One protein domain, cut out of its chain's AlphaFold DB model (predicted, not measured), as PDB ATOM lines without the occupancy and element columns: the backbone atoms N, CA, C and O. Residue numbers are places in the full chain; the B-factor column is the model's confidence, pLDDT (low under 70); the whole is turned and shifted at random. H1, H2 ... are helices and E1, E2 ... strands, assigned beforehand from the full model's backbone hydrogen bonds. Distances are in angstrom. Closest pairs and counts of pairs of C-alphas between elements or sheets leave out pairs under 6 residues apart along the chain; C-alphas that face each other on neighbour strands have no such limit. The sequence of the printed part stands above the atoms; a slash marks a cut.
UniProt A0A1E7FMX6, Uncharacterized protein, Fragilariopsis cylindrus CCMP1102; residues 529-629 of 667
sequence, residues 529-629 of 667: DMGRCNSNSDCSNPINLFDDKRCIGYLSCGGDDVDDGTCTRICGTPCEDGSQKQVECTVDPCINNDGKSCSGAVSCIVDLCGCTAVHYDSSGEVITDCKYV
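This is residues 529 to 629 of the 667 residues of an uncharacterized protein of Fragilariopsis cylindrus CCMP1102 (UniProt A0A1E7FMX6). Little regular structure is present: two separate two-stranded hairpins, E3-E4 and E1-E2, sit among long loops, with short helix H1 packed beside E1-E2. Residues 572 to 600 make the long loop between the hairpins. The printed part has 101 residues, in order H1, E1, E2, E3, E4; both sheets are antiparallel and the class is mostly strand, with 27 residues in named elements. It is compact, with radius of gyration of the C-alphas 14.1 A and spans of 43 by 30 by 20 A.

E3, residues 601 to 607, and E4, residues 612 to 617, form a hairpin at 153 degrees; N 605 and O 614 are 2.9 A apart, within hydrogen-bond range. E1, residues 553 to 557, and E2, residues 567 to 571, form a hairpin at 149 degrees, with N 556 and O 568 at 2.9 A. E2 and E3 are apart. H1, residues 536 to 539, comes closest to E1 at the C-alphas of Asn 536 and Ser 556, 4.8 A. H1 is too short for an O i to N i+4 pair.

E3 is 15.5 A long and E4 16.3 A. C-alpha 536 begins H1 at (-31.820, 27.847, 9.453); C-alpha 617 ends E4 at (-31.816, 13.619, 2.639).

The farthest C-alphas, of Asp 561 and Asp 594, are 43.1 A apart. The printed part has no cut. The links H1 to E1 and E2 to E3 are long. pLDDT is under 70 at residues 560 to 562, 581 to 583, 592 to 596 and 628 to 629.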
ATOM      1  N   ASP A 529     -31.308  17.550  19.681       94.81
ATOM      2  CA  ASP A 529     -32.595  17.585  20.374       94.81
ATOM      3  C   ASP A 529     -33.624  18.362  19.546       94.81
ATOM      4  O   ASP A 529     -33.282  19.325  18.850       94.81
ATOM      5  N   MET A 530     -34.888  17.950  19.619       94.06
ATOM      6  CA  MET A 530     -36.002  18.664  19.001       94.06
ATOM      7  C   MET A 530     -36.026  20.127  19.466       94.06
ATOM      8  O   MET A 530     -35.843  20.448  20.640       94.06
ATOM      9  N   GLY A 531     -36.180  21.030  18.503       94.50
ATOM     10  CA  GLY A 531     -36.083  22.473  18.665       94.50
ATOM     11  C   GLY A 531     -34.674  23.045  18.686       94.50
ATOM     12  O   GLY A 531     -34.541  24.267  18.672       94.50
ATOM     13  N   ARG A 532     -33.620  22.223  18.648       95.38
ATOM     14  CA  ARG A 532     -32.254  22.699  18.391       95.38
ATOM     15  C   ARG A 532     -31.887  22.606  16.921       95.38
ATOM     16  O   ARG A 532     -32.498  21.857  16.166       95.38
ATOM     17  N   CYS A 533     -30.886  23.364  16.504       96.12
ATOM     18  CA  CYS A 533     -30.459  23.474  15.114       96.12
ATOM     19  C   CYS A 533     -28.976  23.838  15.005       96.12
ATOM     20  O   CYS A 533     -28.386  24.389  15.932       96.12
ATOM     21  N   ASN A 534     -28.384  23.546  13.846       94.00
ATOM     22  CA  ASN A 534     -27.060  24.037  13.451       94.00
ATOM     23  C   ASN A 534     -27.151  25.088  12.328       94.00
ATOM     24  O   ASN A 534     -26.179  25.785  12.039       94.00
ATOM     25  N   SER A 535     -28.305  25.183  11.663       94.31
ATOM     26  CA  SER A 535     -28.571  26.048  10.519       94.31
ATOM     27  C   SER A 535     -30.065  26.368  10.387       94.31
ATOM     28  O   SER A 535     -30.911  25.603  10.850       94.31
ATOM     29  N   ASN A 536     -30.416  27.458   9.693       93.69
ATOM     30  CA  ASN A 536     -31.820  27.847   9.453       93.69
ATOM     31  C   ASN A 536     -32.623  26.746   8.735       93.69
ATOM     32  O   ASN A 536     -33.818  26.572   8.981       93.69
ATOM     33  N   SER A 537     -31.966  25.950   7.883       93.44
ATOM     34  CA  SER A 537     -32.607  24.814   7.217       93.44
ATOM     35  C   SER A 537     -33.044  23.719   8.186       93.44
ATOM     36  O   SER A 537     -34.016  23.029   7.892       93.44
ATOM     37  N   ASP A 538     -32.382  23.573   9.334       95.25
ATOM     38  CA  ASP A 538     -32.760  22.572  10.331       95.25
ATOM     39  C   ASP A 538     -34.071  22.948  11.033       95.25
ATOM     40  O   ASP A 538     -34.858  22.074  11.384       95.25
ATOM     41  N   CYS A 539     -34.362  24.245  11.169       95.75
ATOM     42  CA  CYS A 539     -35.637  24.725  11.707       95.75
ATOM     43  C   CYS A 539     -36.802  24.529  10.747       95.75
ATOM     44  O   CYS A 539     -37.947  24.466  11.173       95.75
ATOM     45  N   SER A 540     -36.513  24.404   9.454       93.69
ATOM     46  CA  SER A 540     -37.531  24.106   8.450       93.69
ATOM     47  C   SER A 540     -37.693  22.597   8.207       93.69
ATOM     48  O   SER A 540     -38.589  22.187   7.475       93.69
ATOM     49  N   ASN A 541     -36.847  21.751   8.811       92.75
ATOM     50  CA  ASN A 541     -36.953  20.300   8.689       92.75
ATOM     51  C   ASN A 541     -38.243  19.812   9.383       92.75
ATOM     52  O   ASN A 541     -38.359  19.987  10.593       92.75
ATOM     53  N   PRO A 542     -39.179  19.137   8.684       91.00
ATOM     54  CA  PRO A 542     -40.466  18.720   9.260       91.00
ATOM     55  C   PRO A 542     -40.377  17.784  10.468       91.00
ATOM     56  O   PRO A 542     -41.370  17.564  11.152       91.00
ATOM     57  N   ILE A 543     -39.213  17.175  10.692       92.31
ATOM     58  CA  ILE A 543     -38.978  16.243  11.799       92.31
ATOM     59  C   ILE A 543     -38.499  16.985  13.055       92.31
ATOM     60  O   ILE A 543     -38.616  16.462  14.162       92.31
ATOM     61  N   ASN A 544     -37.994  18.212  12.902       94.12
ATOM     62  CA  ASN A 544     -37.593  19.064  14.007       94.12
ATOM     63  C   ASN A 544     -38.814  19.805  14.576       94.12
ATOM     64  O   ASN A 544     -39.215  20.847  14.063       94.12
ATOM     65  N   LEU A 545     -39.420  19.250  15.623       93.44
ATOM     66  CA  LEU A 545     -40.606  19.813  16.272       93.44
ATOM     67  C   LEU A 545     -40.206  20.810  17.368       93.44
ATOM     68  O   LEU A 545     -39.351  20.511  18.196       93.44
ATOM     69  N   PHE A 546     -40.834  21.986  17.397       93.69
ATOM     70  CA  PHE A 546     -40.633  22.997  18.438       93.69
ATOM     71  C   PHE A 546     -41.840  23.924  18.561       93.69
ATOM     72  O   PHE A 546     -42.685  23.981  17.665       93.69
ATOM     73  N   ASP A 547     -41.901  24.666  19.666       90.00
ATOM     74  CA  ASP A 547     -42.933  25.675  19.893       90.00
ATOM     75  C   ASP A 547     -42.661  26.907  19.029       90.00
ATOM     76  O   ASP A 547     -41.942  27.836  19.405       90.00
ATOM     77  N   ASP A 548     -43.219  26.885  17.827       90.31
ATOM     78  CA  ASP A 548     -43.111  27.987  16.889       90.31
ATOM     79  C   ASP A 548     -43.958  29.195  17.330       90.31
ATOM     80  O   ASP A 548     -45.103  29.064  17.780       90.31
ATOM     81  N   LYS A 549     -43.411  30.405  17.162       90.81
ATOM     82  CA  LYS A 549     -44.162  31.638  17.418       90.81
ATOM     83  C   LYS A 549     -45.214  31.799  16.325       90.81
ATOM     84  O   LYS A 549     -44.904  31.783  15.135       90.81
ATOM     85  N   ARG A 550     -46.464  32.030  16.720       89.50
ATOM     86  CA  ARG A 550     -47.591  32.239  15.798       89.50
ATOM     87  C   ARG A 550     -47.596  33.666  15.233       89.50
ATOM     88  O   ARG A 550     -48.450  34.473  15.582       89.50
ATOM     89  N   CYS A 551     -46.617  33.999  14.395       92.88
ATOM     90  CA  CYS A 551     -46.511  35.292  13.713       92.88
ATOM     91  C   CYS A 551     -46.069  35.121  12.252       92.88
ATOM     92  O   CYS A 551     -45.534  34.082  11.870       92.88
ATOM     93  N   ILE A 552     -46.262  36.152  11.425       90.06
ATOM     94  CA  ILE A 552     -45.681  36.192  10.075       90.06
ATOM     95  C   ILE A 552     -44.193  36.518  10.211       90.06
ATOM     96  O   ILE A 552     -43.827  37.505  10.847       90.06
ATOM     97  N   GLY A 553     -43.341  35.668   9.643       92.50
ATOM     98  CA  GLY A 553     -41.898  35.729   9.843       92.50
ATOM     99  C   GLY A 553     -41.170  34.544   9.220       92.50
ATOM    100  O   GLY A 553     -41.820  33.595   8.773       92.50
ATOM    101  N   TYR A 554     -39.840  34.560   9.239       93.50
ATOM    102  CA  TYR A 554     -39.003  33.441   8.789       93.50
ATOM    103  C   TYR A 554     -38.444  32.645   9.974       93.50
ATOM    104  O   TYR A 554     -38.332  33.156  11.088       93.50
ATOM    105  N   LEU A 555     -38.109  31.375   9.738       94.25
ATOM    106  CA  LEU A 555     -37.476  30.513  10.734       94.25
ATOM    107  C   LEU A 555     -35.964  30.748  10.740       94.25
ATOM    108  O   LEU A 555     -35.331  30.737   9.685       94.25
ATOM    109  N   SER A 556     -35.399  30.942  11.927       94.62
ATOM    110  CA  SER A 556     -33.973  31.179  12.135       94.62
ATOM    111  C   SER A 556     -33.435  30.263  13.228       94.62
ATOM    112  O   SER A 556     -34.127  29.969  14.208       94.62
ATOM    113  N   CYS A 557     -32.189  29.832  13.060       95.69
ATOM    114  CA  CYS A 557     -31.445  29.135  14.091       95.69
ATOM    115  C   CYS A 557     -30.660  30.141  14.940       95.69
ATOM    116  O   CYS A 557     -29.732  30.765  14.430       95.69
ATOM    117  N   GLY A 558     -31.011  30.287  16.223       89.38
ATOM    118  CA  GLY A 558     -30.352  31.229  17.140       89.38
ATOM    119  C   GLY A 558     -30.970  32.634  17.206       89.38
ATOM    120  O   GLY A 558     -30.342  33.549  17.721       89.38
ATOM    121  N   GLY A 559     -32.202  32.822  16.717       79.56
ATOM    122  CA  GLY A 559     -32.983  34.051  16.936       79.56
ATOM    123  C   GLY A 559     -32.297  35.384  16.574       79.56
ATOM    124  O   GLY A 559     -31.286  35.413  15.881       79.56
ATOM    125  N   ASP A 560     -32.882  36.501  17.021       67.38
ATOM    126  CA  ASP A 560     -32.315  37.851  16.826       67.38
ATOM    127  C   ASP A 560     -31.361  38.263  17.962       67.38
ATOM    128  O   ASP A 560     -30.533  39.156  17.783       67.38
ATOM    129  N   ASP A 561     -31.458  37.604  19.123       65.25
ATOM    130  CA  ASP A 561     -30.829  38.071  20.363       65.25
ATOM    131  C   ASP A 561     -29.905  37.048  21.048       65.25
ATOM    132  O   ASP A 561     -29.140  37.436  21.935       65.25
ATOM    133  N   VAL A 562     -29.917  35.759  20.671       59.59
ATOM    134  CA  VAL A 562     -29.076  34.740  21.330       59.59
ATOM    135  C   VAL A 562     -28.758  33.565  20.396       59.59
ATOM    136  O   VAL A 562     -29.634  32.748  20.148       59.59
ATOM    137  N   ASP A 563     -27.486  33.404  19.996       72.38
ATOM    138  CA  ASP A 563     -26.926  32.201  19.338       72.38
ATOM    139  C   ASP A 563     -26.992  30.947  20.255       72.38
ATOM    140  O   ASP A 563     -25.978  30.326  20.584       72.38
ATOM    141  N   ASP A 564     -28.170  30.574  20.746       86.38
ATOM    142  CA  ASP A 564     -28.374  29.426  21.633       86.38
ATOM    143  C   ASP A 564     -28.548  28.102  20.870       86.38
ATOM    144  O   ASP A 564     -28.606  27.025  21.479       86.38
ATOM    145  N   GLY A 565     -28.580  28.179  19.535       93.44
ATOM    146  CA  GLY A 565     -28.801  27.045  18.648       93.44
ATOM    147  C   GLY A 565     -30.216  26.486  18.757       93.44
ATOM    148  O   GLY A 565     -30.398  25.286  18.558       93.44
ATOM    149  N   THR A 566     -31.201  27.314  19.117       94.75
ATOM    150  CA  THR A 566     -32.618  26.944  19.120       94.75
ATOM    151  C   THR A 566     -33.355  27.525  17.922       94.75
ATOM    152  O   THR A 566     -33.029  28.596  17.401       94.75
ATOM    153  N   CYS A 567     -34.352  26.786  17.453       95.94
ATOM    154  CA  CYS A 567     -35.232  27.228  16.393       95.94
ATOM    155  C   CYS A 567     -36.257  28.213  16.925       95.94
ATOM    156  O   CYS A 567     -36.972  27.947  17.888       95.94
ATOM    157  N   THR A 568     -36.358  29.352  16.252       94.50
ATOM    158  CA  THR A 568     -37.382  30.347  16.541       94.50
ATOM    159  C   THR A 568     -37.820  31.032  15.255       94.50
ATOM    160  O   THR A 568     -37.100  31.039  14.254       94.50
ATOM    161  N   ARG A 569     -39.007  31.630  15.279       93.75
ATOM    162  CA  ARG A 569     -39.480  32.490  14.198       93.75
ATOM    163  C   ARG A 569     -39.177  33.944  14.511       93.75
ATOM    164  O   ARG A 569     -39.511  34.442  15.589       93.75
ATOM    165  N   ILE A 570     -38.566  34.622  13.550       93.25
ATOM    166  CA  ILE A 570     -38.349  36.064  13.589       93.25
ATOM    167  C   ILE A 570     -39.576  36.743  13.004       93.25
ATOM    168  O   ILE A 570     -39.819  36.667  11.800       93.25
ATOM    169  N   CYS A 571     -40.384  37.355  13.867       93.31
ATOM    170  CA  CYS A 571     -41.608  38.034  13.459       93.31
ATOM    171  C   CYS A 571     -41.290  39.318  12.677       93.31
ATOM    172  O   CYS A 571     -40.396  40.073  13.051       93.31
ATOM    173  N   GLY A 572     -42.060  39.603  11.628       92.81
ATOM    174  CA  GLY A 572     -41.913  40.809  10.818       92.81
ATOM    175  C   GLY A 572     -41.900  40.486   9.332       92.81
ATOM    176  O   GLY A 572     -42.934  40.155   8.752       92.81
ATOM    177  N   THR A 573     -40.739  40.622   8.688       92.00
ATOM    178  CA  THR A 573     -40.624  40.285   7.268       92.00
ATOM    179  C   THR A 573     -40.813  38.780   7.087       92.00
ATOM    180  O   THR A 573     -40.173  38.002   7.791       92.00
ATOM    181  N   PRO A 574     -41.653  38.333   6.138       90.62
ATOM    182  CA  PRO A 574     -41.923  36.908   5.968       90.62
ATOM    183  C   PRO A 574     -40.690  36.103   5.539       90.62
ATOM    184  O   PRO A 574     -40.673  34.887   5.692       90.62
ATOM    185  N   CYS A 575     -39.681  36.785   4.993       93.56
ATOM    186  CA  CYS A 575     -38.480  36.200   4.424       93.56
ATOM    187  C   CYS A 575     -37.223  36.814   5.032       93.56
ATOM    188  O   CYS A 575     -37.187  38.013   5.319       93.56
ATOM    189  N   GLU A 576     -36.183  35.992   5.177       91.38
ATOM    190  CA  GLU A 576     -34.886  36.381   5.754       91.38
ATOM    191  C   GLU A 576     -34.179  37.463   4.921       91.38
ATOM    192  O   GLU A 576     -33.498  38.337   5.449       91.38
ATOM    193  N   ASP A 577     -34.391  37.467   3.603       90.75
ATOM    194  CA  ASP A 577     -33.841  38.480   2.695       90.75
ATOM    195  C   ASP A 577     -34.581  39.833   2.752       90.75
ATOM    196  O   ASP A 577     -34.264  40.754   1.992       90.75
ATOM    197  N   GLY A 578     -35.575  39.958   3.639       88.75
ATOM    198  CA  GLY A 578     -36.425  41.135   3.798       88.75
ATOM    199  C   GLY A 578     -37.498  41.279   2.716       88.75
ATOM    200  O   GLY A 578     -38.217  42.284   2.695       88.75
ATOM    201  N   SER A 579     -37.631  40.313   1.802       86.81
ATOM    202  CA  SER A 579     -38.691  40.346   0.803       86.81
ATOM    203  C   SER A 579     -40.068  40.149   1.454       86.81
ATOM    204  O   SER A 579     -40.241  39.419   2.425       86.81
ATOM    205  N   GLN A 580     -41.075  40.843   0.921       80.44
ATOM    206  CA  GLN A 580     -42.467  40.799   1.404       80.44
ATOM    207  C   GLN A 580     -43.269  39.641   0.790       80.44
ATOM    208  O   GLN A 580     -44.496  39.620   0.839       80.44
ATOM    209  N   LYS A 581     -42.600  38.710   0.113       65.50
ATOM    210  CA  LYS A 581     -43.255  37.730  -0.741       65.50
ATOM    211  C   LYS A 581     -43.430  36.405  -0.002       65.50
ATOM    212  O   LYS A 581     -42.625  35.507  -0.168       65.50
ATOM    213  N   GLN A 582     -44.546  36.258   0.709       63.16
ATOM    214  CA  GLN A 582     -45.240  34.966   0.715       63.16
ATOM    215  C   GLN A 582     -46.089  34.936  -0.550       63.16
ATOM    216  O   GLN A 582     -47.266  35.284  -0.539       63.16
ATOM    217  N   VAL A 583     -45.463  34.661  -1.697       69.12
ATOM    218  CA  VAL A 583     -46.269  34.397  -2.890       69.12
ATOM    219  C   VAL A 583     -46.920  33.054  -2.641       69.12
ATOM    220  O   VAL A 583     -46.223  32.073  -2.402       69.12
ATOM    221  N   GLU A 584     -48.242  33.007  -2.706       80.06
ATOM    222  CA  GLU A 584     -48.946  31.740  -2.778       80.06
ATOM    223  C   GLU A 584     -48.419  30.989  -4.008       80.06
ATOM    224  O   GLU A 584     -48.557  31.438  -5.156       80.06
ATOM    225  N   CYS A 585     -47.684  29.904  -3.773       86.25
ATOM    226  CA  CYS A 585     -47.028  29.194  -4.854       86.25
ATOM    227  C   CYS A 585     -48.103  28.562  -5.732       86.25
ATOM    228  O   CYS A 585     -48.792  27.633  -5.326       86.25
ATOM    229  N   THR A 586     -48.239  29.062  -6.964       89.19
ATOM    230  CA  THR A 586     -49.292  28.628  -7.901       89.19
ATOM    231  C   THR A 586     -49.218  27.130  -8.211       89.19
ATOM    232  O   THR A 586     -50.194  26.525  -8.644       89.19
ATOM    233  N   VAL A 587     -48.039  26.538  -8.022       87.12
ATOM    234  CA  VAL A 587     -47.791  25.101  -8.079       87.12
ATOM    235  C   VAL A 587     -46.899  24.761  -6.896       87.12
ATOM    236  O   VAL A 587     -45.848  25.385  -6.745       87.12
ATOM    237  N   ASP A 588     -47.298  23.778  -6.090       88.94
ATOM    238  CA  ASP A 588     -46.452  23.230  -5.035       88.94
ATOM    239  C   ASP A 588     -45.203  22.589  -5.682       88.94
ATOM    240  O   ASP A 588     -45.322  21.602  -6.418       88.94
ATOM    241  N   PRO A 589     -43.995  23.139  -5.454       87.31
ATOM    242  CA  PRO A 589     -42.775  22.637  -6.074       87.31
ATOM    243  C   PRO A 589     -42.335  21.264  -5.531       87.31
ATOM    244  O   PRO A 589     -41.511  20.607  -6.174       87.31
ATOM    245  N   CYS A 590     -42.860  20.814  -4.385       90.12
ATOM    246  CA  CYS A 590     -42.696  19.454  -3.872       90.12
ATOM    247  C   CYS A 590     -43.651  18.468  -4.560       90.12
ATOM    248  O   CYS A 590     -43.273  17.321  -4.818       90.12
ATOM    249  N   ILE A 591     -44.844  18.920  -4.961       85.69
ATOM    250  CA  ILE A 591     -45.786  18.148  -5.785       85.69
ATOM    251  C   ILE A 591     -45.394  18.296  -7.260       85.69
ATOM    252  O   ILE A 591     -46.115  18.820  -8.110       85.69
ATOM    253  N   ASN A 592     -44.219  17.787  -7.623       68.06
ATOM    254  CA  ASN A 592     -43.952  17.565  -9.036       68.06
ATOM    255  C   ASN A 592     -44.839  16.410  -9.518       68.06
ATOM    256  O   ASN A 592     -44.589  15.251  -9.180       68.06
ATOM    257  N   ASN A 593     -45.810  16.725 -10.379       49.75
ATOM    258  CA  ASN A 593     -46.758  15.816 -11.053       49.75
ATOM    259  C   ASN A 593     -46.131  14.599 -11.790       49.75
ATOM    260  O   ASN A 593     -46.845  13.762 -12.335       49.75
ATOM    261  N   ASP A 594     -44.802  14.471 -11.793       56.66
ATOM    262  CA  ASP A 594     -44.032  13.380 -12.395       56.66
ATOM    263  C   ASP A 594     -43.462  12.372 -11.371       56.66
ATOM    264  O   ASP A 594     -42.750  11.443 -11.769       56.66
ATOM    265  N   GLY A 595     -43.668  12.568 -10.061       54.19
ATOM    266  CA  GLY A 595     -43.085  11.709  -9.018       54.19
ATOM    267  C   GLY A 595     -41.549  11.734  -8.975       54.19
ATOM    268  O   GLY A 595     -40.916  10.814  -8.457       54.19
ATOM    269  N   LYS A 596     -40.922  12.768  -9.550       59.78
ATOM    270  CA  LYS A 596     -39.467  12.971  -9.503       59.78
ATOM    271  C   LYS A 596     -39.108  13.801  -8.276       59.78
ATOM    272  O   LYS A 596     -38.703  14.951  -8.410       59.78
ATOM    273  N   SER A 597     -39.256  13.194  -7.102       75.56
ATOM    274  CA  SER A 597     -38.538  13.661  -5.916       75.56
ATOM    275  C   SER A 597     -37.031  13.594  -6.195       75.56
ATOM    276  O   SER A 597     -36.574  12.733  -6.964       75.56
ATOM    277  N   CYS A 598     -36.252  14.523  -5.641       88.25
ATOM    278  CA  CYS A 598     -34.801  14.471  -5.772       88.25
ATOM    279  C   CYS A 598     -34.262  13.116  -5.317       88.25
ATOM    280  O   CYS A 598     -34.665  12.579  -4.290       88.25
ATOM    281  N   SER A 599     -33.357  12.527  -6.104       89.12
ATOM    282  CA  SER A 599     -32.804  11.209  -5.783       89.12
ATOM    283  C   SER A 599     -32.084  11.265  -4.434       89.12
ATOM    284  O   SER A 599     -31.062  11.933  -4.330       89.12
ATOM    285  N   GLY A 600     -32.596  10.530  -3.444       89.25
ATOM    286  CA  GLY A 600     -32.071  10.519  -2.074       89.25
ATOM    287  C   GLY A 600     -32.827  11.419  -1.093       89.25
ATOM    288  O   GLY A 600     -32.551  11.341   0.099       89.25
ATOM    289  N   ALA A 601     -33.790  12.218  -1.561       91.38
ATOM    290  CA  ALA A 601     -34.652  12.994  -0.680       91.38
ATOM    291  C   ALA A 601     -35.625  12.078   0.068       91.38
ATOM    292  O   ALA A 601     -36.301  11.250  -0.549       91.38
ATOM    293  N   VAL A 602     -35.711  12.256   1.383       90.62
ATOM    294  CA  VAL A 602     -36.714  11.611   2.245       90.62
ATOM    295  C   VAL A 602     -37.838  12.569   2.627       90.62
ATOM    296  O   VAL A 602     -38.922  12.117   2.975       90.62
ATOM    297  N   SER A 603     -37.587  13.877   2.544       90.56
ATOM    298  CA  SER A 603     -38.557  14.926   2.845       90.56
ATOM    299  C   SER A 603     -38.400  16.100   1.877       90.56
ATOM    300  O   SER A 603     -37.316  16.330   1.333       90.56
ATOM    301  N   CYS A 604     -39.494  16.817   1.639       92.12
ATOM    302  CA  CYS A 604     -39.540  18.023   0.825       92.12
ATOM    303  C   CYS A 604     -40.450  19.046   1.495       92.12
ATOM    304  O   CYS A 604     -41.550  18.696   1.919       92.12
ATOM    305  N   ILE A 605     -40.001  20.297   1.549       92.69
ATOM    306  CA  ILE A 605     -40.806  21.438   1.981       92.69
ATOM    307  C   ILE A 605     -40.808  22.517   0.902       92.69
ATOM    308  O   ILE A 605     -39.857  22.651   0.123       92.69
ATOM    309  N   VAL A 606     -41.869  23.314   0.885       91.94
ATOM    310  CA  VAL A 606     -41.971  24.481   0.015       91.94
ATOM    311  C   VAL A 606     -41.364  25.682   0.728       91.94
ATOM    312  O   VAL A 606     -41.858  26.109   1.767       91.94
ATOM    313  N   ASP A 607     -40.309  26.250   0.155       90.81
ATOM    314  CA  ASP A 607     -39.818  27.569   0.535       90.81
ATOM    315  C   ASP A 607     -40.745  28.634  -0.064       90.81
ATOM    316  O   ASP A 607     -40.723  28.889  -1.273       90.81
ATOM    317  N   LEU A 608     -41.564  29.245   0.793       88.81
ATOM    318  CA  LEU A 608     -42.555  30.259   0.422       88.81
ATOM    319  C   LEU A 608     -41.929  31.578  -0.053       88.81
ATOM    320  O   LEU A 608     -42.589  32.344  -0.753       88.81
ATOM    321  N   CYS A 609     -40.661  31.832   0.277       89.31
ATOM    322  CA  CYS A 609     -39.959  33.047  -0.127       89.31
ATOM    323  C   CYS A 609     -39.475  32.975  -1.578       89.31
ATOM    324  O   CYS A 609     -39.521  33.964  -2.315       89.31
ATOM    325  N   GLY A 610     -39.052  31.788  -2.022       89.00
ATOM    326  CA  GLY A 610     -38.626  31.534  -3.398       89.00
ATOM    327  C   GLY A 610     -39.650  30.811  -4.280       89.00
ATOM    328  O   GLY A 610     -39.433  30.715  -5.490       89.00
ATOM    329  N   CYS A 611     -40.726  30.266  -3.703       89.19
ATOM    330  CA  CYS A 611     -41.526  29.190  -4.301       89.19
ATOM    331  C   CYS A 611     -40.655  28.069  -4.876       89.19
ATOM    332  O   CYS A 611     -40.843  27.604  -6.005       89.19
ATOM    333  N   THR A 612     -39.658  27.655  -4.096       90.31
ATOM    334  CA  THR A 612     -38.742  26.573  -4.461       90.31
ATOM    335  C   THR A 612     -38.918  25.385  -3.525       90.31
ATOM    336  O   THR A 612     -39.401  25.528  -2.409       90.31
ATOM    337  N   ALA A 613     -38.580  24.185  -3.991       91.06
ATOM    338  CA  ALA A 613     -38.621  22.989  -3.160       91.06
ATOM    339  C   ALA A 613     -37.273  22.779  -2.469       91.06
ATOM    340  O   ALA A 613     -36.251  22.611  -3.143       91.06
ATOM    341  N   VAL A 614     -37.287  22.715  -1.142       92.62
ATOM    342  CA  VAL A 614     -36.130  22.342  -0.325       92.62
ATOM    343  C   VAL A 614     -36.265  20.865   0.015       92.62
ATOM    344  O   VAL A 614     -37.224  20.445   0.658       92.62
ATOM    345  N   HIS A 615     -35.318  20.064  -0.462       93.38
ATOM    346  CA  HIS A 615     -35.316  18.619  -0.261       93.38
ATOM    347  C   HIS A 615     -34.287  18.245   0.798       93.38
ATOM    348  O   HIS A 615     -33.142  18.687   0.710       93.38
ATOM    349  N   TYR A 616     -34.670  17.384   1.733       92.88
ATOM    350  CA  TYR A 616     -33.788  16.855   2.768       92.88
ATOM    351  C   TYR A 616     -33.473  15.397   2.482       92.88
ATOM    352  O   TYR A 616     -34.372  14.616   2.149       92.88
ATOM    353  N   ASP A 617     -32.208  15.022   2.616       93.38
ATOM    354  CA  ASP A 617     -31.816  13.619   2.639       93.38
ATOM    355  C   ASP A 617     -32.088  12.972   4.005       93.38
ATOM    356  O   ASP A 617     -32.586  13.602   4.940       93.38
ATOM    357  N   SER A 618     -31.795  11.675   4.123       91.00
ATOM    358  CA  SER A 618     -32.038  10.946   5.368       91.00
ATOM    359  C   SER A 618     -31.225  11.472   6.552       91.00
ATOM    360  O   SER A 618     -31.667  11.317   7.685       91.00
ATOM    361  N   SER A 619     -30.075  12.104   6.308       91.56
ATOM    362  CA  SER A 619     -29.234  12.717   7.342       91.56
ATOM    363  C   SER A 619     -29.681  14.124   7.746       91.56
ATOM    364  O   SER A 619     -29.009  14.759   8.561       91.56
ATOM    365  N   GLY A 620     -30.790  14.613   7.182       89.94
ATOM    366  CA  GLY A 620     -31.295  15.961   7.416       89.94
ATOM    367  C   GLY A 620     -30.491  17.044   6.698       89.94
ATOM    368  O   GLY A 620     -30.638  18.215   7.029       89.94
ATOM    369  N   GLU A 621     -29.637  16.693   5.729       93.25
ATOM    370  CA  GLU A 621     -28.902  17.670   4.924       93.25
ATOM    371  C   GLU A 621     -29.753  18.125   3.728       93.25
ATOM    372  O   GLU A 621     -30.450  17.329   3.090       93.25
ATOM    373  N   VAL A 622     -29.691  19.420   3.402       93.69
ATOM    374  CA  VAL A 622     -30.372  19.971   2.226       93.69
ATOM    375  C   VAL A 622     -29.665  19.519   0.948       93.69
ATOM    376  O   VAL A 622     -28.502  19.839   0.696       93.69
ATOM    377  N   ILE A 623     -30.399  18.841   0.069       93.25
ATOM    378  CA  ILE A 623     -29.904  18.394  -1.233       93.25
ATOM    379  C   ILE A 623     -29.871  19.590  -2.191       93.25
ATOM    380  O   ILE A 623     -30.852  19.923  -2.852       93.25
ATOM    381  N   THR A 624     -28.709  20.228  -2.308       91.19
ATOM    382  CA  THR A 624     -28.521  21.410  -3.172       91.19
ATOM    383  C   THR A 624     -28.440  21.083  -4.667       91.19
ATOM    384  O   THR A 624     -28.715  21.936  -5.510       91.19
ATOM    385  N   ASP A 625     -28.096  19.842  -5.025       86.44
ATOM    386  CA  ASP A 625     -27.772  19.433  -6.401       86.44
ATOM    387  C   ASP A 625     -28.902  18.608  -7.055       86.44
ATOM    388  O   ASP A 625     -28.689  17.616  -7.763       86.44
ATOM    389  N   CYS A 626     -30.141  19.041  -6.817       85.88
ATOM    390  CA  CYS A 626     -31.369  18.484  -7.380       85.88
ATOM    391  C   CYS A 626     -31.451  18.667  -8.905       85.88
ATOM    392  O   CYS A 626     -32.131  19.546  -9.439       85.88
ATOM    393  N   LYS A 627     -30.757  17.808  -9.658       79.06
ATOM    394  CA  LYS A 627     -30.879  17.766 -11.119       79.06
ATOM    395  C   LYS A 627     -32.165  17.048 -11.492       79.06
ATOM    396  O   LYS A 627     -32.197  15.820 -11.567       79.06
ATOM    397  N   TYR A 628     -33.203  17.817 -11.806       67.88
ATOM    398  CA  TYR A 628     -34.391  17.287 -12.462       67.88
ATOM    399  C   TYR A 628     -33.981  16.610 -13.768       67.88
ATOM    400  O   TYR A 628     -33.685  17.255 -14.778       67.88
ATOM    401  N   VAL A 629     -33.945  15.277 -13.759       55.69
ATOM    402  CA  VAL A 629     -33.790  14.507 -14.987       55.69
ATOM    403  C   VAL A 629     -35.109  14.646 -15.735       55.69
ATOM    404  O   VAL A 629     -36.049  13.868 -15.551       55.69
TER     405      VAL A 629